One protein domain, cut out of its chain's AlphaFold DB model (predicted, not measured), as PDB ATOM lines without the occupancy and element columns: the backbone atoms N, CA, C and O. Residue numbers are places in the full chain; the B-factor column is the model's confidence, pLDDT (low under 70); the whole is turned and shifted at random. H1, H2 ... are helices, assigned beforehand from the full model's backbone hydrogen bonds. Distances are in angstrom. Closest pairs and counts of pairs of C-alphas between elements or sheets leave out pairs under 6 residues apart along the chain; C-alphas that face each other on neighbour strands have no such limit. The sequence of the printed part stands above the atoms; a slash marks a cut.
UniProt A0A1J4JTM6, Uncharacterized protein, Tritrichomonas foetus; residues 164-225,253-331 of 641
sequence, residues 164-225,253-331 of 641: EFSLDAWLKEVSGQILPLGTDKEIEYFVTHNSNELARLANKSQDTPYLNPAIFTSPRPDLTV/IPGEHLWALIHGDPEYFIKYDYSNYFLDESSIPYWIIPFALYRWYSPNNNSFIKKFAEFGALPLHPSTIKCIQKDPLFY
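What this domain is: This is residues 164 to 225 and 253 to 331 of the 641 residues of an uncharacterized protein of Tritrichomonas foetus (UniProt A0A1J4JTM6). Short helices are gathered round H7, which lies in the middle, with H1, H2, H6 and H8 packing on it. At one end of the longest axis the helical hairpin of H3 and H4 joins this core through H2; at the other end lie H9, H10 and the loop of residues 271 to 287. The printed part has 141 residues with ten named helices, H1 to H10 in order, and no named strand; the class is all helix, with 80 residues in helices, and the helix packing is mostly crossed. The whole is compact, with a radius of gyration of the C-alphas of 15.0 A, and spans 44 by 34 by 32 A.

How they stand to each other: H1, residues 167 to 178, forms a helical hairpin with H2, residues 185 to 191, at a steep tilt of 39 degrees; H1 touches H2 with residues 172 to 176 alone, and the closest C-alphas, of Ser 175 and Val 191, are 6.4 A apart. H2 forms another with H3, residues 195 to 204, at 40 degrees, closest at C-alphas Tyr 189 and Leu 198, 6.5 A. H3 and H4, residues 208 to 216, form a third at a shallow tilt of 6 degrees, closest at C-alphas Ala 202 and Leu 211, 5.2 A. H5 is residues 255 to 262 and H6 residues 267 to 270. The hub is H7, residues 288 to 297, which touches five helices. Its closest C-alphas are Ile 289 to Ser 175 of H1, 6.0 A; Leu 293 to Val 191 of H2, 5.6 A; and Pro 290 to Ile 270 of H6, 5.4 A. H5 and H7 only just touch, with 3 pairs of C-alphas within 8 A, the closest those of Leu 261 and Tyr 297, 6.2 A. H8, residues 304 to 311, touches H7 at C-alphas Lys 307 and Arg 295, 6.0 A, their closest. H9, residues 318 to 325, and H10, residues 328 to 331, touch no helix; the two are close but not clearly touching, with C-alphas Ile 324 and Phe 330 closest at 6.2 A. Every O i to N i+4 pair is within hydrogen-bond range in H2, H3, H5, H7, H8 and H9; H1 has 7 of 8, H4 has 2 of 5 with 1 of 6 O i to N i+3 pairs, and H6 and H10 are too short for an O i to N i+4 pair.

Where its parts are: H1 begins at C-alpha 167 (245.393, 263.887, 239.303) and is 16.0 A long; H3 measures 14.3 A, H7 14.0 A and H4 12.9 A. H7 begins at C-alpha 288 (241.970, 273.794, 245.562), and H10 ends at C-alpha 331 (248.483, 266.739, 253.909).

The domain as a whole: The C-alphas farthest apart, of Gln 206 and Lys 326, are 45.0 A apart. Residues 226 to 252 are not printed, with 21.6 A between C-alphas 225 and 253. The link from H6 to H7 is long. Mean pLDDT of the printed part is 79.2, with residues 199 to 225, 279 to 281 and 300 to 301 under 70.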
ATOM      1  N   GLU A 164     246.352 254.210 234.944       85.81
ATOM      2  CA  GLU A 164     246.994 255.372 235.558       85.81
ATOM      3  C   GLU A 164     245.924 256.370 236.017       85.81
ATOM      4  O   GLU A 164     245.091 256.817 235.225       85.81
ATOM      5  N   PHE A 165     245.939 256.724 237.303       91.62
ATOM      6  CA  PHE A 165     245.039 257.739 237.838       91.62
ATOM      7  C   PHE A 165     245.533 259.144 237.477       91.62
ATOM      8  O   PHE A 165     246.659 259.523 237.800       91.62
ATOM      9  N   SER A 166     244.679 259.951 236.846       93.00
ATOM     10  CA  SER A 166     245.025 261.325 236.474       93.00
ATOM     11  C   SER A 166     244.613 262.321 237.559       93.00
ATOM     12  O   SER A 166     243.452 262.723 237.644       93.00
ATOM     13  N   LEU A 167     245.591 262.796 238.337       93.56
ATOM     14  CA  LEU A 167     245.393 263.887 239.303       93.56
ATOM     15  C   LEU A 167     244.921 265.186 238.631       93.56
ATOM     16  O   LEU A 167     244.169 265.949 239.231       93.56
ATOM     17  N   ASP A 168     245.311 265.428 237.376       92.44
ATOM     18  CA  ASP A 168     244.827 266.588 236.626       92.44
ATOM     19  C   ASP A 168     243.337 266.445 236.263       92.44
ATOM     20  O   ASP A 168     242.597 267.420 236.365       92.44
ATOM     21  N   ALA A 169     242.868 265.250 235.875       91.56
ATOM     22  CA  ALA A 169     241.443 265.012 235.620       91.56
ATOM     23  C   ALA A 169     240.610 265.150 236.905       91.56
ATOM     24  O   ALA A 169     239.589 265.839 236.899       91.56
ATOM     25  N   TRP A 170     241.100 264.583 238.010       94.38
ATOM     26  CA  TRP A 170     240.510 264.741 239.340       94.38
ATOM     27  C   TRP A 170     240.417 266.212 239.763       94.38
ATOM     28  O   TRP A 170     239.363 266.663 240.211       94.38
ATOM     29  N   LEU A 171     241.484 266.996 239.560       94.31
ATOM     30  CA  LEU A 171     241.497 268.415 239.914       94.31
ATOM     31  C   LEU A 171     240.437 269.203 239.136       94.31
ATOM     32  O   LEU A 171     239.782 270.069 239.715       94.31
ATOM     33  N   LYS A 172     240.233 268.906 237.845       91.38
ATOM     34  CA  LYS A 172     239.185 269.554 237.032       91.38
ATOM     35  C   LYS A 172     237.786 269.274 237.572       91.38
ATOM     36  O   LYS A 172     236.971 270.188 237.640       91.38
ATOM     37  N   GLU A 173     237.525 268.032 237.963       90.62
ATOM     38  CA  GLU A 173     236.236 267.621 238.514       90.62
ATOM     39  C   GLU A 173     235.974 268.267 239.880       90.62
ATOM     40  O   GLU A 173     234.978 268.972 240.061       90.62
ATOM     41  N   VAL A 174     236.894 268.084 240.829       91.56
ATOM     42  CA  VAL A 174     236.728 268.529 242.219       91.56
ATOM     43  C   VAL A 174     236.711 270.051 242.336       91.56
ATOM     44  O   VAL A 174     235.903 270.607 243.081       91.56
ATOM     45  N   SER A 175     237.550 270.754 241.571       90.12
ATOM     46  CA  SER A 175     237.561 272.221 241.586       90.12
ATOM     47  C   SER A 175     236.229 272.821 241.125       90.12
ATOM     48  O   SER A 175     235.803 273.824 241.692       90.12
ATOM     49  N   GLY A 176     235.521 272.185 240.184       85.38
ATOM     50  CA  GLY A 176     234.183 272.606 239.760       85.38
ATOM     51  C   GLY A 176     233.111 272.416 240.837       85.38
ATOM     52  O   GLY A 176     232.196 273.228 240.943       85.38
ATOM     53  N   GLN A 177     233.246 271.379 241.665       85.38
ATOM     54  CA  GLN A 177     232.312 271.066 242.751       85.38
ATOM     55  C   GLN A 177     232.467 271.989 243.973       85.38
ATOM     56  O   GLN A 177     231.498 272.253 244.682       85.38
ATOM     57  N   ILE A 178     233.680 272.491 244.220       86.81
ATOM     58  CA  ILE A 178     234.010 273.346 245.376       86.81
ATOM     59  C   ILE A 178     233.596 274.809 245.165       86.81
ATOM     60  O   ILE A 178     233.479 275.572 246.130       86.81
ATOM     61  N   LEU A 179     233.392 275.227 243.914       85.31
ATOM     62  CA  LEU A 179     233.058 276.611 243.603       85.31
ATOM     63  C   LEU A 179     231.728 277.040 244.248       85.31
ATOM     64  O   LEU A 179     230.735 276.313 244.169       85.31
ATOM     65  N   PRO A 180     231.662 278.247 244.842       79.44
ATOM     66  CA  PRO A 180     230.423 278.770 245.401       79.44
ATOM     67  C   PRO A 180     229.295 278.846 244.362       79.44
ATOM     68  O   PRO A 180     229.501 279.277 243.221       79.44
ATOM     69  N   LEU A 181     228.074 278.489 244.771       77.75
ATOM     70  CA  LEU A 181     226.888 278.589 243.919       77.75
ATOM     71  C   LEU A 181     226.674 280.034 243.448       77.75
ATOM     72  O   LEU A 181     226.579 280.954 244.257       77.75
ATOM     73  N   GLY A 182     226.546 280.222 242.132       75.62
ATOM     74  CA  GLY A 182     226.396 281.542 241.509       75.62
ATOM     75  C   GLY A 182     227.713 282.214 241.111       75.62
ATOM     76  O   GLY A 182     227.698 283.404 240.798       75.62
ATOM     77  N   THR A 183     228.835 281.486 241.165       84.25
ATOM     78  CA  THR A 183     230.090 281.890 240.512       84.25
ATOM     79  C   THR A 183     229.846 282.085 239.018       84.25
ATOM     80  O   THR A 183     229.161 281.278 238.386       84.25
ATOM     81  N   ASP A 184     230.390 283.162 238.451       84.38
ATOM     82  CA  ASP A 184     230.298 283.404 237.016       84.38
ATOM     83  C   ASP A 184     230.935 282.259 236.227       84.38
ATOM     84  O   ASP A 184     232.049 281.814 236.515       84.38
ATOM     85  N   LYS A 185     230.235 281.824 235.173       82.56
ATOM     86  CA  LYS A 185     230.634 280.673 234.352       82.56
ATOM     87  C   LYS A 185     232.034 280.798 233.763       82.56
ATOM     88  O   LYS A 185     232.717 279.797 233.613       82.56
ATOM     89  N   GLU A 186     232.484 282.013 233.474       80.94
ATOM     90  CA  GLU A 186     233.847 282.241 232.995       80.94
ATOM     91  C   GLU A 186     234.895 281.865 234.042       80.94
ATOM     92  O   GLU A 186     235.806 281.110 233.716       80.94
ATOM     93  N   ILE A 187     234.729 282.278 235.305       84.06
ATOM     94  CA  ILE A 187     235.628 281.858 236.391       84.06
ATOM     95  C   ILE A 187     235.587 280.333 236.551       84.06
ATOM     96  O   ILE A 187     236.635 279.705 236.680       84.06
ATOM     97  N   GLU A 188     234.397 279.730 236.493       86.56
ATOM     98  CA  GLU A 188     234.237 278.272 236.549       86.56
ATOM     99  C   GLU A 188     235.025 277.568 235.435       86.56
ATOM    100  O   GLU A 188     235.727 276.593 235.704       86.56
ATOM    101  N   TYR A 189     234.990 278.078 234.202       86.44
ATOM    102  CA  TYR A 189     235.747 277.507 233.086       86.44
ATOM    103  C   TYR A 189     237.263 277.636 233.258       86.44
ATOM    104  O   TYR A 189     237.982 276.706 232.889       86.44
ATOM    105  N   PHE A 190     237.746 278.740 233.839       86.06
ATOM    106  CA  PHE A 190     239.162 278.904 234.184       86.06
ATOM    107  C   PHE A 190     239.587 277.904 235.266       86.06
ATOM    108  O   PHE A 190     240.541 277.152 235.081       86.06
ATOM    109  N   VAL A 191     238.851 277.830 236.373       88.12
ATOM    110  CA  VAL A 191     239.167 276.937 237.501       88.12
ATOM    111  C   VAL A 191     239.143 275.459 237.082       88.12
ATOM    112  O   VAL A 191     240.075 274.715 237.390       88.12
ATOM    113  N   THR A 192     238.136 275.047 236.306       87.75
ATOM    114  CA  THR A 192     237.978 273.661 235.812       87.75
ATOM    115  C   THR A 192     238.812 273.344 234.569       87.75
ATOM    116  O   THR A 192     238.788 272.215 234.076       87.75
ATOM    117  N   HIS A 193     239.541 274.327 234.028       86.81
ATOM    118  CA  HIS A 193     240.285 274.219 232.773       86.81
ATOM    119  C   HIS A 193     239.451 273.619 231.621       86.81
ATOM    120  O   HIS A 193     239.889 272.717 230.892       86.81
ATOM    121  N   ASN A 194     238.215 274.106 231.465       83.50
ATOM    122  CA  ASN A 194     237.308 273.685 230.400       83.50
ATOM    123  C   ASN A 194     237.669 274.385 229.080       83.50
ATOM    124  O   ASN A 194     237.024 275.344 228.649       83.50
ATOM    125  N   SER A 195     238.721 273.885 228.434       74.12
ATOM    126  CA  SER A 195     239.269 274.439 227.191       74.12
ATOM    127  C   SER A 195     238.238 274.550 226.063       74.12
ATOM    128  O   SER A 195     238.292 275.497 225.283       74.12
ATOM    129  N   ASN A 196     237.259 273.642 225.998       74.75
ATOM    130  CA  ASN A 196     236.215 273.651 224.972       74.75
ATOM    131  C   ASN A 196     235.262 274.846 225.113       74.75
ATOM    132  O   ASN A 196     234.956 275.512 224.123       74.75
ATOM    133  N   GLU A 197     234.790 275.132 226.328       77.25
ATOM    134  CA  GLU A 197     233.916 276.286 226.572       77.25
ATOM    135  C   GLU A 197     234.691 277.605 226.531       77.25
ATOM    136  O   GLU A 197     234.199 278.579 225.958       77.25
ATOM    137  N   LEU A 198     235.938 277.626 227.016       71.44
ATOM    138  CA  LEU A 198     236.826 278.781 226.853       71.44
ATOM    139  C   LEU A 198     237.031 279.117 225.366       71.44
ATOM    140  O   LEU A 198     236.903 280.275 224.969       71.44
ATOM    141  N   ALA A 199     237.254 278.113 224.515       66.88
ATOM    142  CA  ALA A 199     237.382 278.298 223.070       66.88
ATOM    143  C   ALA A 199     236.079 278.769 222.406       66.88
ATOM    144  O   ALA A 199     236.094 279.591 221.490       66.88
ATOM    145  N   ARG A 200     234.923 278.280 222.870       69.44
ATOM    146  CA  ARG A 200     233.612 278.749 222.394       69.44
ATOM    147  C   ARG A 200     233.359 280.209 222.759       69.44
ATOM    148  O   ARG A 200     232.810 280.934 221.933       69.44
ATOM    149  N   LEU A 201     233.752 280.638 223.957       66.31
ATOM    150  CA  LEU A 201     233.677 282.040 224.372       66.31
ATOM    151  C   LEU A 201     234.611 282.920 223.539       66.31
ATOM    152  O   LEU A 201     234.179 283.960 223.049       66.31
ATOM    153  N   ALA A 202     235.838 282.453 223.303       62.16
ATOM    154  CA  ALA A 202     236.814 283.119 222.444       62.16
ATOM    155  C   ALA A 202     236.291 283.356 221.021       62.16
ATOM    156  O   ALA A 202     236.547 284.402 220.438       62.16
ATOM    157  N   ASN A 203     235.525 282.406 220.477       59.12
ATOM    158  CA  ASN A 203     234.962 282.492 219.129       59.12
ATOM    159  C   ASN A 203     233.671 283.332 219.039       59.12
ATOM    160  O   ASN A 203     233.221 283.629 217.934       59.12
ATOM    161  N   LYS A 204     233.044 283.685 220.171       58.12
ATOM    162  CA  LYS A 204     231.817 284.505 220.223       58.12
ATOM    163  C   LYS A 204     232.086 285.986 220.510       58.12
ATOM    164  O   LYS A 204     231.199 286.800 220.255       58.12
ATOM    165  N   SER A 205     233.249 286.344 221.055       56.53
ATOM    166  CA  SER A 205     233.620 287.741 221.296       56.53
ATOM    167  C   SER A 205     234.208 288.382 220.032       56.53
ATOM    168  O   SER A 205     234.871 287.721 219.237       56.53
ATOM    169  N   GLN A 206     233.993 289.690 219.840       51.34
ATOM    170  CA  GLN A 206     234.660 290.453 218.768       51.34
ATOM    171  C   GLN A 206     236.198 290.494 218.946       51.34
ATOM    172  O   GLN A 206     236.915 290.796 217.997       51.34
ATOM    173  N   ASP A 207     236.706 290.072 220.114       51.94
ATOM    174  CA  ASP A 207     238.126 289.996 220.496       51.94
ATOM    175  C   ASP A 207     238.806 288.651 220.134       51.94
ATOM    176  O   ASP A 207     239.864 288.294 220.666       51.94
ATOM    177  N   THR A 208     238.211 287.902 219.197       50.75
ATOM    178  CA  THR A 208     238.665 286.614 218.620       50.75
ATOM    179  C   THR A 208     240.185 286.388 218.420       50.75
ATOM    180  O   THR A 208     240.617 285.244 218.599       50.75
ATOM    181  N   PRO A 209     241.030 287.382 218.059       49.69
ATOM    182  CA  PRO A 209     242.462 287.148 217.829       49.69
ATOM    183  C   PRO A 209     243.286 286.862 219.094       49.69
ATOM    184  O   PRO A 209     244.349 286.254 218.987       49.69
ATOM    185  N   TYR A 210     242.824 287.284 220.278       51.56
ATOM    186  CA  TYR A 210     243.658 287.314 221.489       51.56
ATOM    187  C   TYR A 210     243.380 286.170 222.477       51.56
ATOM    188  O   TYR A 210     244.292 285.698 223.152       51.56
ATOM    189  N   LEU A 211     242.144 285.658 222.521       50.19
ATOM    190  CA  LEU A 211     241.760 284.555 223.413       50.19
ATOM    191  C   LEU A 211     242.217 283.177 222.900       50.19
ATOM    192  O   LEU A 211     242.629 282.334 223.693       50.19
ATOM    193  N   ASN A 212     242.210 282.943 221.582       51.03
ATOM    194  CA  ASN A 212     242.606 281.654 220.995       51.03
ATOM    195  C   ASN A 212     244.088 281.289 221.249       51.03
ATOM    196  O   ASN A 212     244.357 280.170 221.677       51.03
ATOM    197  N   PRO A 213     245.077 282.183 221.066       46.34
ATOM    198  CA  PRO A 213     246.467 281.867 221.396       46.34
ATOM    199  C   PRO A 213     246.686 281.638 222.896       46.34
ATOM    200  O   PRO A 213     247.529 280.830 223.264       46.34
ATOM    201  N   ALA A 214     245.934 282.309 223.766       48.00
ATOM    202  CA  ALA A 214     246.184 282.295 225.204       48.00
ATOM    203  C   ALA A 214     245.439 281.175 225.967       48.00
ATOM    204  O   ALA A 214     245.886 280.744 227.023       48.00
ATOM    205  N   ILE A 215     244.353 280.634 225.399       51.91
ATOM    206  CA  ILE A 215     243.689 279.409 225.890       51.91
ATOM    207  C   ILE A 215     244.444 278.142 225.444       51.91
ATOM    208  O   ILE A 215     244.391 277.122 226.127       51.91
ATOM    209  N   PHE A 216     245.145 278.195 224.301       50.28
ATOM    210  CA  PHE A 216     245.717 277.011 223.644       50.28
ATOM    211  C   PHE A 216     247.245 276.965 223.550       50.28
ATOM    212  O   PHE A 216     247.789 275.914 223.211       50.28
ATOM    213  N   THR A 217     247.964 278.054 223.835       47.53
ATOM    214  CA  THR A 217     249.429 278.015 223.932       47.53
ATOM    215  C   THR A 217     249.838 278.096 225.391       47.53
ATOM    216  O   THR A 217     249.303 278.903 226.143       47.53
ATOM    217  N   SER A 218     250.747 277.210 225.807       50.00
ATOM    218  CA  SER A 218     251.287 277.205 227.166       50.00
ATOM    219  C   SER A 218     251.718 278.622 227.573       50.00
ATOM    220  O   SER A 218     252.292 279.315 226.725       50.00
ATOM    221  N   PRO A 219     251.462 279.054 228.824       53.16
ATOM    222  CA  PRO A 219     251.789 280.398 229.297       53.16
ATOM    223  C   PRO A 219     253.228 280.759 228.919       53.16
ATOM    224  O   PRO A 219     254.167 280.038 229.266       53.16
ATOM    225  N   ARG A 220     253.379 281.821 228.117       52.06
ATOM    226  CA  ARG A 220     254.657 282.214 227.513       52.06
ATOM    227  C   ARG A 220     255.390 283.148 228.478       52.06
ATOM    228  O   ARG A 220     254.946 284.282 228.633       52.06
ATOM    229  N   PRO A 221     256.511 282.724 229.085       47.06
ATOM    230  CA  PRO A 221     257.258 283.555 230.032       47.06
ATOM    231  C   PRO A 221     257.877 284.813 229.393       47.06
ATOM    232  O   PRO A 221     258.252 285.733 230.110       47.06
ATOM    233  N   ASP A 222     257.944 284.873 228.057       47.25
ATOM    234  CA  ASP A 222     258.685 285.902 227.315       47.25
ATOM    235  C   ASP A 222     257.813 287.069 226.797       47.25
ATOM    236  O   ASP A 222     258.315 287.958 226.109       47.25
ATOM    237  N   LEU A 223     256.505 287.089 227.084       49.09
ATOM    238  CA  LEU A 223     255.618 288.197 226.697       49.09
ATOM    239  C   LEU A 223     255.594 289.270 227.794       49.09
ATOM    240  O   LEU A 223     254.729 289.281 228.660       49.09
ATOM    241  N   THR A 224     256.541 290.206 227.741       45.81
ATOM    242  CA  THR A 224     256.676 291.321 228.699       45.81
ATOM    243  C   THR A 224     255.744 292.509 228.434       45.81
ATOM    244  O   THR A 224     256.111 293.639 228.737       45.81
ATOM    245  N   VAL A 225     254.565 292.316 227.838       49.22
ATOM    246  CA  VAL A 225     253.739 293.456 227.406       49.22
ATOM    247  C   VAL A 225     252.278 293.250 227.804       49.22
ATOM    248  O   VAL A 225     251.531 292.540 227.137       49.22
ATOM    249  N   ILE A 253     235.536 290.281 241.111       82.62
ATOM    250  CA  ILE A 253     236.892 290.150 240.585       82.62
ATOM    251  C   ILE A 253     236.990 291.018 239.323       82.62
ATOM    252  O   ILE A 253     236.250 290.772 238.364       82.62
ATOM    253  N   PRO A 254     237.849 292.053 239.301       86.12
ATOM    254  CA  PRO A 254     238.133 292.811 238.086       86.12
ATOM    255  C   PRO A 254     238.595 291.899 236.946       86.12
ATOM    256  O   PRO A 254     239.447 291.031 237.150       86.12
ATOM    257  N   GLY A 255     238.067 292.107 235.737       81.19
ATOM    258  CA  GLY A 255     238.435 291.306 234.568       81.19
ATOM    259  C   GLY A 255     239.915 291.392 234.195       81.19
ATOM    260  O   GLY A 255     240.456 290.435 233.649       81.19
ATOM    261  N   GLU A 256     240.595 292.472 234.576       83.44
ATOM    262  CA  GLU A 256     242.045 292.653 234.431       83.44
ATOM    263  C   GLU A 256     242.857 291.526 235.090       83.44
ATOM    264  O   GLU A 256     243.892 291.125 234.565       83.44
ATOM    265  N   HIS A 257     242.378 290.950 236.198       85.62
ATOM    266  CA  HIS A 257     243.072 289.838 236.855       85.62
ATOM    267  C   HIS A 257     242.868 288.504 236.137       85.62
ATOM    268  O   HIS A 257     243.786 287.689 236.105       85.62
ATOM    269  N   LEU A 258     241.704 288.279 235.519       80.38
ATOM    270  CA  LEU A 258     241.525 287.131 234.622       80.38
ATOM    271  C   LEU A 258     242.370 287.290 233.357       80.38
ATOM    272  O   LEU A 258     242.919 286.309 232.867       80.38
ATOM    273  N   TRP A 259     242.528 288.519 232.867       77.75
ATOM    274  CA  TRP A 259     243.449 288.812 231.776       77.75
ATOM    275  C   TRP A 259     244.904 288.507 232.155       77.75
ATOM    276  O   TRP A 259     245.585 287.791 231.427       77.75
ATOM    277  N   ALA A 260     245.364 288.951 233.328       79.25
ATOM    278  CA  ALA A 260     246.694 288.613 233.839       79.25
ATOM    279  C   ALA A 260     246.898 287.089 233.971       79.25
ATOM    280  O   ALA A 260     247.918 286.556 233.531       79.25
ATOM    281  N   LEU A 261     245.886 286.371 234.471       80.31
ATOM    282  CA  LEU A 261     245.906 284.913 234.591       80.31
ATOM    283  C   LEU A 261     246.106 284.225 233.234       80.31
ATOM    284  O   LEU A 261     246.966 283.358 233.105       80.31
ATOM    285  N   ILE A 262     245.355 284.636 232.209       74.94
ATOM    286  CA  ILE A 262     245.485 284.126 230.834       74.94
ATOM    287  C   ILE A 262     246.923 284.286 230.305       74.94
ATOM    288  O   ILE A 262     247.410 283.447 229.547       74.94
ATOM    289  N   HIS A 263     247.618 285.342 230.728       72.94
ATOM    290  CA  HIS A 263     248.984 285.653 230.312       72.94
ATOM    291  C   HIS A 263     250.082 284.953 231.112       72.94
ATOM    292  O   HIS A 263     251.260 285.149 230.815       72.94
ATOM    293  N   GLY A 264     249.737 284.103 232.075       74.81
ATOM    294  CA  GLY A 264     250.736 283.398 232.866       74.81
ATOM    295  C   GLY A 264     250.890 283.902 234.296       74.81
ATOM    296  O   GLY A 264     251.774 283.418 235.000       74.81
ATOM    297  N   ASP A 265     250.086 284.875 234.731       83.12
ATOM    298  CA  ASP A 265     250.229 285.504 236.044       83.12
ATOM    299  C   ASP A 265     249.065 285.153 236.996       83.12
ATOM    300  O   ASP A 265     248.031 285.827 237.022       83.12
ATOM    301  N   PRO A 266     249.213 284.092 237.813       86.38
ATOM    302  CA  PRO A 266     248.231 283.721 238.824       86.38
ATOM    303  C   PRO A 266     248.376 284.490 240.151       86.38
ATOM    304  O   PRO A 266     247.669 284.157 241.107       86.38
ATOM    305  N   GLU A 267     249.275 285.479 240.269       87.12
ATOM    306  CA  GLU A 267     249.654 286.096 241.553       87.12
ATOM    307  C   GLU A 267     248.454 286.657 242.325       87.12
ATOM    308  O   GLU A 267     248.328 286.423 243.533       87.12
ATOM    309  N   TYR A 268     247.542 287.337 241.625       88.69
ATOM    310  CA  TYR A 268     246.321 287.865 242.230       88.69
ATOM    311  C   TYR A 268     245.522 286.767 242.938       88.69
ATOM    312  O   TYR A 268     245.173 286.913 244.107       88.69
ATOM    313  N   PHE A 269     245.280 285.645 242.255       88.12
ATOM    314  CA  PHE A 269     244.463 284.544 242.765       88.12
ATOM    315  C   PHE A 269     245.159 283.751 243.871       88.12
ATOM    316  O   PHE A 269     244.475 283.203 244.734       88.12
ATOM    317  N   ILE A 270     246.494 283.719 243.883       89.12
ATOM    318  CA  ILE A 270     247.300 283.124 244.958       89.12
ATOM    319  C   ILE A 270     247.174 283.932 246.259       89.12
ATOM    320  O   ILE A 270     247.030 283.366 247.348       89.12
ATOM    321  N   LYS A 271     247.233 285.262 246.143       89.56
ATOM    322  CA  LYS A 271     247.173 286.202 247.273       89.56
ATOM    323  C   LYS A 271     245.748 286.630 247.627       89.56
ATOM    324  O   LYS A 271     245.564 287.452 248.523       89.56
ATOM    325  N   TYR A 272     244.753 286.074 246.947       86.50
ATOM    326  CA  TYR A 272     243.361 286.437 247.125       86.50
ATOM    327  C   TYR A 272     242.792 285.955 248.463       86.50
ATOM    328  O   TYR A 272     243.081 284.845 248.916       86.50
ATOM    329  N   ASP A 273     241.952 286.780 249.091       84.50
ATOM    330  CA  ASP A 273     241.329 286.434 250.364       84.50
ATOM    331  C   ASP A 273     240.025 285.650 250.177       84.50
ATOM    332  O   ASP A 273     238.928 286.214 250.080       84.50
ATOM    333  N   TYR A 274     240.153 284.324 250.198       81.00
ATOM    334  CA  TYR A 274     239.024 283.406 250.085       81.00
ATOM    335  C   TYR A 274     238.156 283.317 251.361       81.00
ATOM    336  O   TYR A 274     237.061 282.758 251.303       81.00
ATOM    337  N   SER A 275     238.567 283.909 252.495       74.12
ATOM    338  CA  SER A 275     237.752 283.894 253.731       74.12
ATOM    339  C   SER A 275     236.478 284.737 253.634       74.12
ATOM    340  O   SER A 275     235.513 284.496 254.352       74.12
ATOM    341  N   ASN A 276     236.412 285.661 252.672       70.19
ATOM    342  CA  ASN A 276     235.177 286.383 252.351       70.19
ATOM    343  C   ASN A 276     234.083 285.467 251.771       70.19
ATOM    344  O   ASN A 276     232.928 285.876 251.651       70.19
ATOM    345  N   TYR A 277     234.441 284.240 251.386       70.94
ATOM    346  CA  TYR A 277     233.595 283.326 250.622       70.94
ATOM    347  C   TYR A 277     233.305 282.038 251.350       70.94
ATOM    348  O   TYR A 277     232.182 281.551 251.287       70.94
ATOM    349  N   PHE A 278     234.305 281.513 252.044       73.81
ATOM    350  CA  PHE A 278     234.195 280.316 252.849       73.81
ATOM    351  C   PHE A 278     234.287 280.718 254.314       73.81
ATOM    352  O   PHE A 278     235.217 281.414 254.710       73.81
ATOM    353  N   LEU A 279     233.319 280.275 255.118       69.25
ATOM    354  CA  LEU A 279     233.364 280.479 256.565       69.25
ATOM    355  C   LEU A 279     234.662 279.882 257.129       69.25
ATOM    356  O   LEU A 279     235.097 278.823 256.684       69.25
ATOM    357  N   ASP A 280     235.235 280.506 258.159       65.00
ATOM    358  CA  ASP A 280     236.441 280.002 258.844       65.00
ATOM    359  C   ASP A 280     236.261 278.588 259.445       65.00
ATOM    360  O   ASP A 280     237.240 277.894 259.740       65.00
ATOM    361  N   GLU A 281     235.007 278.166 259.637       65.75
ATOM    362  CA  GLU A 281     234.602 276.834 260.106       65.75
ATOM    363  C   GLU A 281     234.237 275.869 258.964       65.75
ATOM    364  O   GLU A 281     233.847 274.730 259.218       65.75
ATOM    365  N   SER A 282     234.339 276.310 257.707       73.12
ATOM    366  CA  SER A 282     234.043 275.483 256.542       73.12
ATOM    367  C   SER A 282     234.998 274.297 256.473       73.12
ATOM    368  O   SER A 282     236.217 274.458 256.543       73.12
ATOM    369  N   SER A 283     234.440 273.103 256.287       81.00
ATOM    370  CA  SER A 283     235.214 271.903 255.978       81.00
ATOM    371  C   SER A 283     235.594 271.813 254.498       81.00
ATOM    372  O   SER A 283     236.269 270.866 254.122       81.00
ATOM    373  N   ILE A 284     235.168 272.760 253.654       86.75
ATOM    374  CA  ILE A 284     235.406 272.743 252.204       86.75
ATOM    375  C   ILE A 284     236.883 273.071 251.901       86.75
ATOM    376  O   ILE A 284     237.374 274.101 252.376       86.75
ATOM    377  N   PRO A 285     237.580 272.271 251.067       90.50
ATOM    378  CA  PRO A 285     238.994 272.457 250.731       90.50
ATOM    379  C   PRO A 285     239.186 273.564 249.679       90.50
ATOM    380  O   PRO A 285     239.625 273.325 248.555       90.50
ATOM    381  N   TYR A 286     238.844 274.811 250.009       90.00
ATOM    382  CA  TYR A 286     238.833 275.900 249.023       90.00
ATOM    383  C   TYR A 286     240.214 276.303 248.498       90.00
ATOM    384  O   TYR A 286     240.295 276.975 247.472       90.00
ATOM    385  N   TRP A 287     241.304 275.877 249.148       92.62
ATOM    386  CA  TRP A 287     242.668 276.044 248.634       92.62
ATOM    387  C   TRP A 287     242.873 275.356 247.268       92.62
ATOM    388  O   TRP A 287     243.788 275.724 246.531       92.62
ATOM    389  N   ILE A 288     241.992 274.422 246.888       94.19
ATOM    390  CA  ILE A 288     241.970 273.794 245.562       94.19
ATOM    391  C   ILE A 288     241.752 274.820 244.446       94.19
ATOM    392  O   ILE A 288     242.326 274.668 243.373       94.19
ATOM    393  N   ILE A 289     240.979 275.885 244.686       91.94
ATOM    394  CA  ILE A 289     240.700 276.924 243.683       91.94
ATOM    395  C   ILE A 289     241.985 277.667 243.269       91.94
ATOM    396  O   ILE A 289     242.333 277.622 242.086       91.94
ATOM    397  N   PRO A 290     242.736 278.316 244.187       92.69
ATOM    398  CA  PRO A 290     243.988 278.967 243.817       92.69
ATOM    399  C   PRO A 290     245.043 277.970 243.328       92.69
ATOM    400  O   PRO A 290     245.831 278.324 242.452       92.69
ATOM    401  N   PHE A 291     245.050 276.724 243.821       95.12
ATOM    402  CA  PHE A 291     245.949 275.699 243.290       95.12
ATOM    403  C   PHE A 291     245.622 275.329 241.836       95.12
ATOM    404  O   PHE A 291     246.535 275.260 241.021       95.12
ATOM    405  N   ALA A 292     244.348 275.143 241.481       93.31
ATOM    406  CA  ALA A 292     243.925 274.847 240.112       93.31
ATOM    407  C   ALA A 292     244.323 275.974 239.153       93.31
ATOM    408  O   ALA A 292     244.994 275.733 238.152       93.31
ATOM    409  N   LEU A 293     244.013 277.223 239.509       91.31
ATOM    410  CA  LEU A 293     244.401 278.390 238.714       91.31
ATOM    411  C   LEU A 293     245.924 278.475 238.544       91.31
ATOM    412  O   LEU A 293     246.413 278.683 237.435       91.31
ATOM    413  N   TYR A 294     246.688 278.224 239.609       91.69
ATOM    414  CA  TYR A 294     248.142 278.136 239.524       91.69
ATOM    415  C   TYR A 294     248.610 276.988 238.614       91.69
ATOM    416  O   TYR A 294     249.464 277.191 237.751       91.69
ATOM    417  N   ARG A 295     248.051 275.785 238.763       91.00
ATOM    418  CA  ARG A 295     248.420 274.578 238.009       91.00
ATOM    419  C   ARG A 295     248.193 274.737 236.504       91.00
ATOM    420  O   ARG A 295     249.016 274.244 235.729       91.00
ATOM    421  N   TRP A 296     247.105 275.397 236.111       87.00
ATOM    422  CA  TRP A 296     246.704 275.557 234.712       87.00
ATOM    423  C   TRP A 296     247.361 276.743 234.016       87.00
ATOM    424  O   TRP A 296     247.663 276.649 232.828       87.00
ATOM    425  N   TYR A 297     247.583 277.839 234.743       83.62
ATOM    426  CA  TYR A 297     247.951 279.117 234.137       83.62
ATOM    427  C   TYR A 297     249.327 279.632 234.547       83.62
ATOM    428  O   TYR A 297     249.726 280.675 234.063       83.62
ATOM    429  N   SER A 298     250.104 278.938 235.383       82.00
ATOM    430  CA  SER A 298     251.506 279.331 235.600       82.00
ATOM    431  C   SER A 298     252.437 278.812 234.487       82.00
ATOM    432  O   SER A 298     252.213 277.715 233.964       82.00
ATOM    433  N   PRO A 299     253.523 279.539 234.146       70.75
ATOM    434  CA  PRO A 299     254.519 279.109 233.167       70.75
ATOM    435  C   PRO A 299     255.131 277.753 233.527       70.75
ATOM    436  O   PRO A 299     255.235 277.391 234.705       70.75
ATOM    437  N   ASN A 300     255.611 277.041 232.505       69.31
ATOM    438  CA  ASN A 300     256.183 275.691 232.575       69.31
ATOM    439  C   ASN A 300     255.127 274.599 232.798       69.31
ATOM    440  O   ASN A 300     254.570 274.463 233.889       69.31
ATOM    441  N   ASN A 301     254.912 273.767 231.772       65.88
ATOM    442  CA  ASN A 301     253.996 272.621 231.798       65.88
ATOM    443  C   ASN A 301     254.584 271.442 232.602       65.88
ATOM    444  O   ASN A 301     254.818 270.352 232.087       65.88
ATOM    445  N   ASN A 302     254.905 271.710 233.865       75.69
ATOM    446  CA  ASN A 302     255.365 270.727 234.832       75.69
ATOM    447  C   ASN A 302     254.209 269.776 235.201       75.69
ATOM    448  O   ASN A 302     253.036 270.133 235.087       75.69
ATOM    449  N   SER A 303     254.541 268.577 235.683       88.75
ATOM    450  CA  SER A 303     253.549 267.628 236.203       88.75
ATOM    451  C   SER A 303     252.793 268.195 237.411       88.75
ATOM    452  O   SER A 303     253.298 269.081 238.110       88.75
ATOM    453  N   PHE A 304     251.608 267.636 237.698       92.12
ATOM    454  CA  PHE A 304     250.823 267.950 238.900       92.12
ATOM    455  C   PHE A 304     251.696 267.946 240.161       92.12
ATOM    456  O   PHE A 304     251.693 268.914 240.913       92.12
ATOM    457  N   ILE A 305     252.491 266.886 240.346       91.50
ATOM    458  CA  ILE A 305     253.352 266.678 241.519       91.50
ATOM    459  C   ILE A 305     254.302 267.861 241.730       91.50
ATOM    460  O   ILE A 305     254.365 268.432 242.819       91.50
ATOM    461  N   LYS A 306     254.991 268.285 240.667       89.69
ATOM    462  CA  LYS A 306     255.947 269.392 240.740       89.69
ATOM    463  C   LYS A 306     255.245 270.731 240.988       89.69
ATOM    464  O   LYS A 306     255.705 271.509 241.818       89.69
ATOM    465  N   LYS A 307     254.101 270.980 240.340       91.81
ATOM    466  CA  LYS A 307     253.299 272.193 240.579       91.81
ATOM    467  C   LYS A 307     252.728 272.251 241.994       91.81
ATOM    468  O   LYS A 307     252.677 273.327 242.578       91.81
ATOM    469  N   PHE A 308     252.333 271.117 242.565       94.19
ATOM    470  CA  PHE A 308     251.841 271.049 243.939       94.19
ATOM    471  C   PHE A 308     252.953 271.340 244.956       94.19
ATOM    472  O   PHE A 308     252.741 272.098 245.901       94.19
ATOM    473  N   ALA A 309     254.160 270.807 244.729       90.75
ATOM    474  CA  ALA A 309     255.332 271.126 245.546       90.75
ATOM    475  C   ALA A 309     255.671 272.629 245.502       90.75
ATOM    476  O   ALA A 309     255.898 273.239 246.546       90.75
ATOM    477  N   GLU A 310     255.659 273.231 244.306       91.56
ATOM    478  CA  GLU A 310     255.875 274.673 244.110       91.56
ATOM    479  C   GLU A 310     254.795 275.505 244.821       91.56
ATOM    480  O   GLU A 310     255.118 276.474 245.507       91.56
ATOM    481  N   PHE A 311     253.523 275.097 244.723       92.69
ATOM    482  CA  PHE A 311     252.390 275.799 245.331       92.69
ATOM    483  C   PHE A 311     252.528 275.955 246.850       92.69
ATOM    484  O   PHE A 311     252.255 277.029 247.384       92.69
ATOM    485  N   GLY A 312     253.015 274.919 247.542       86.38
ATOM    486  CA  GLY A 312     253.242 274.963 248.990       86.38
ATOM    487  C   GLY A 312     254.303 275.978 249.443       86.38
ATOM    488  O   GLY A 312     254.325 276.339 250.617       86.38
ATOM    489  N   ALA A 313     255.162 276.450 248.533       88.06
ATOM    490  CA  ALA A 313     256.204 277.441 248.809       88.06
ATOM    491  C   ALA A 313     255.809 278.877 248.411       88.06
ATOM    492  O   ALA A 313     256.566 279.817 248.663       88.06
ATOM    493  N   LEU A 314     254.646 279.064 247.780       91.88
ATOM    494  CA  LEU A 314     254.180 280.381 247.354       91.88
ATOM    495  C   LEU A 314     253.753 281.242 248.556       91.88
ATOM    496  O   LEU A 314     253.305 280.714 249.577       91.88
ATOM    497  N   PRO A 315     253.820 282.581 248.441       91.81
ATOM    498  CA  PRO A 315     253.294 283.497 249.450       91.81
ATOM    499  C   PRO A 315     251.756 283.528 249.399       91.81
ATOM    500  O   PRO A 315     251.157 284.500 248.934       91.81
ATOM    501  N   LEU A 316     251.120 282.439 249.840       92.44
ATOM    502  CA  LEU A 316     249.666 282.286 249.884       92.44
ATOM    503  C   LEU A 316     249.033 283.301 250.845       92.44
ATOM    504  O   LEU A 316     249.627 283.683 251.858       92.44
ATOM    505  N   HIS A 317     247.788 283.691 250.572       91.38
ATOM    506  CA  HIS A 317     247.032 284.520 251.508       91.38
ATOM    507  C   HIS A 317     246.860 283.822 252.880       91.38
ATOM    508  O   HIS A 317     246.629 282.608 252.922       91.38
ATOM    509  N   PRO A 318     246.899 284.551 254.020       90.12
ATOM    510  CA  PRO A 318     246.757 283.958 255.352       90.12
ATOM    511  C   PRO A 318     245.507 283.093 255.565       90.12
ATOM    512  O   PRO A 318     245.568 282.123 256.317       90.12
ATOM    513  N   SER A 319     244.378 283.413 254.925       87.44
ATOM    514  CA  SER A 319     243.164 282.581 254.998       87.44
ATOM    515  C   SER A 319     243.351 281.227 254.309       87.44
ATOM    516  O   SER A 319     243.081 280.195 254.919       87.44
ATOM    517  N   THR A 320     243.934 281.206 253.109       89.19
ATOM    518  CA  THR A 320     244.307 279.972 252.402       89.19
ATOM    519  C   THR A 320     245.275 279.120 253.222       89.19
ATOM    520  O   THR A 320     245.082 277.912 253.335       89.19
ATOM    521  N   ILE A 321     246.268 279.740 253.872       90.94
ATOM    522  CA  ILE A 321     247.194 279.034 254.773       90.94
ATOM    523  C   ILE A 321     246.433 278.401 255.946       90.94
ATOM    524  O   ILE A 321     246.652 277.232 256.259       90.94
ATOM    525  N   LYS A 322     245.515 279.138 256.583       89.06
ATOM    526  CA  LYS A 322     244.688 278.608 257.680       89.06
ATOM    527  C   LYS A 322     243.800 277.443 257.239       89.06
ATOM    528  O   LYS A 322     243.592 276.529 258.035       89.06
ATOM    529  N   CYS A 323     243.273 277.481 256.013       89.56
ATOM    530  CA  CYS A 323     242.522 276.374 255.422       89.56
ATOM    531  C   CYS A 323     243.416 275.141 255.289       89.56
ATOM    532  O   CYS A 323     243.135 274.131 255.925       89.56
ATOM    533  N   ILE A 324     244.553 275.276 254.599       91.44
ATOM    534  CA  ILE A 324     245.555 274.215 254.416       91.44
ATOM    535  C   ILE A 324     245.978 273.590 255.751       91.44
ATOM    536  O   ILE A 324     246.032 272.371 255.882       91.44
ATOM    537  N   GLN A 325     246.237 274.411 256.773       90.00
ATOM    538  CA  GLN A 325     246.695 273.937 258.082       90.00
ATOM    539  C   GLN A 325     245.726 272.965 258.765       90.00
ATOM    540  O   GLN A 325     246.160 272.175 259.604       90.00
ATOM    541  N   LYS A 326     244.435 273.027 258.426       88.50
ATOM    542  CA  LYS A 326     243.369 272.194 258.992       88.50
ATOM    543  C   LYS A 326     242.876 271.116 258.022       88.50
ATOM    544  O   LYS A 326     241.932 270.406 258.357       88.50
ATOM    545  N   ASP A 327     243.473 271.013 256.840       91.19
ATOM    546  CA  ASP A 327     242.918 270.259 255.724       91.19
ATOM    547  C   ASP A 327     243.610 268.889 255.558       91.19
ATOM    548  O   ASP A 327     244.784 268.837 255.171       91.19
ATOM    549  N   PRO A 328     242.919 267.765 255.835       93.44
ATOM    550  CA  PRO A 328     243.513 266.436 255.700       93.44
ATOM    551  C   PRO A 328     243.852 266.081 254.241       93.44
ATOM    552  O   PRO A 328     244.879 265.446 253.991       93.44
ATOM    553  N   LEU A 329     243.061 266.530 253.258       95.25
ATOM    554  CA  LEU A 329     243.330 266.287 251.838       95.25
ATOM    555  C   LEU A 329     244.662 266.910 251.398       95.25
ATOM    556  O   LEU A 329     245.435 266.268 250.683       95.25
ATOM    557  N   PHE A 330     244.963 268.127 251.856       95.31
ATOM    558  CA  PHE A 330     246.239 268.774 251.544       95.31
ATOM    559  C   PHE A 330     247.430 267.957 252.059       95.31
ATOM    560  O   PHE A 330     248.391 267.725 251.323       95.31
ATOM    561  N   TYR A 331     247.380 267.495 253.312       94.81
ATOM    562  CA  TYR A 331     248.483 266.739 253.909       94.81
ATOM    563  C   TYR A 331     248.662 265.347 253.297       94.81
ATOM    564  O   TYR A 331     249.800 264.878 253.191       94.81
TER     565      TYR A 331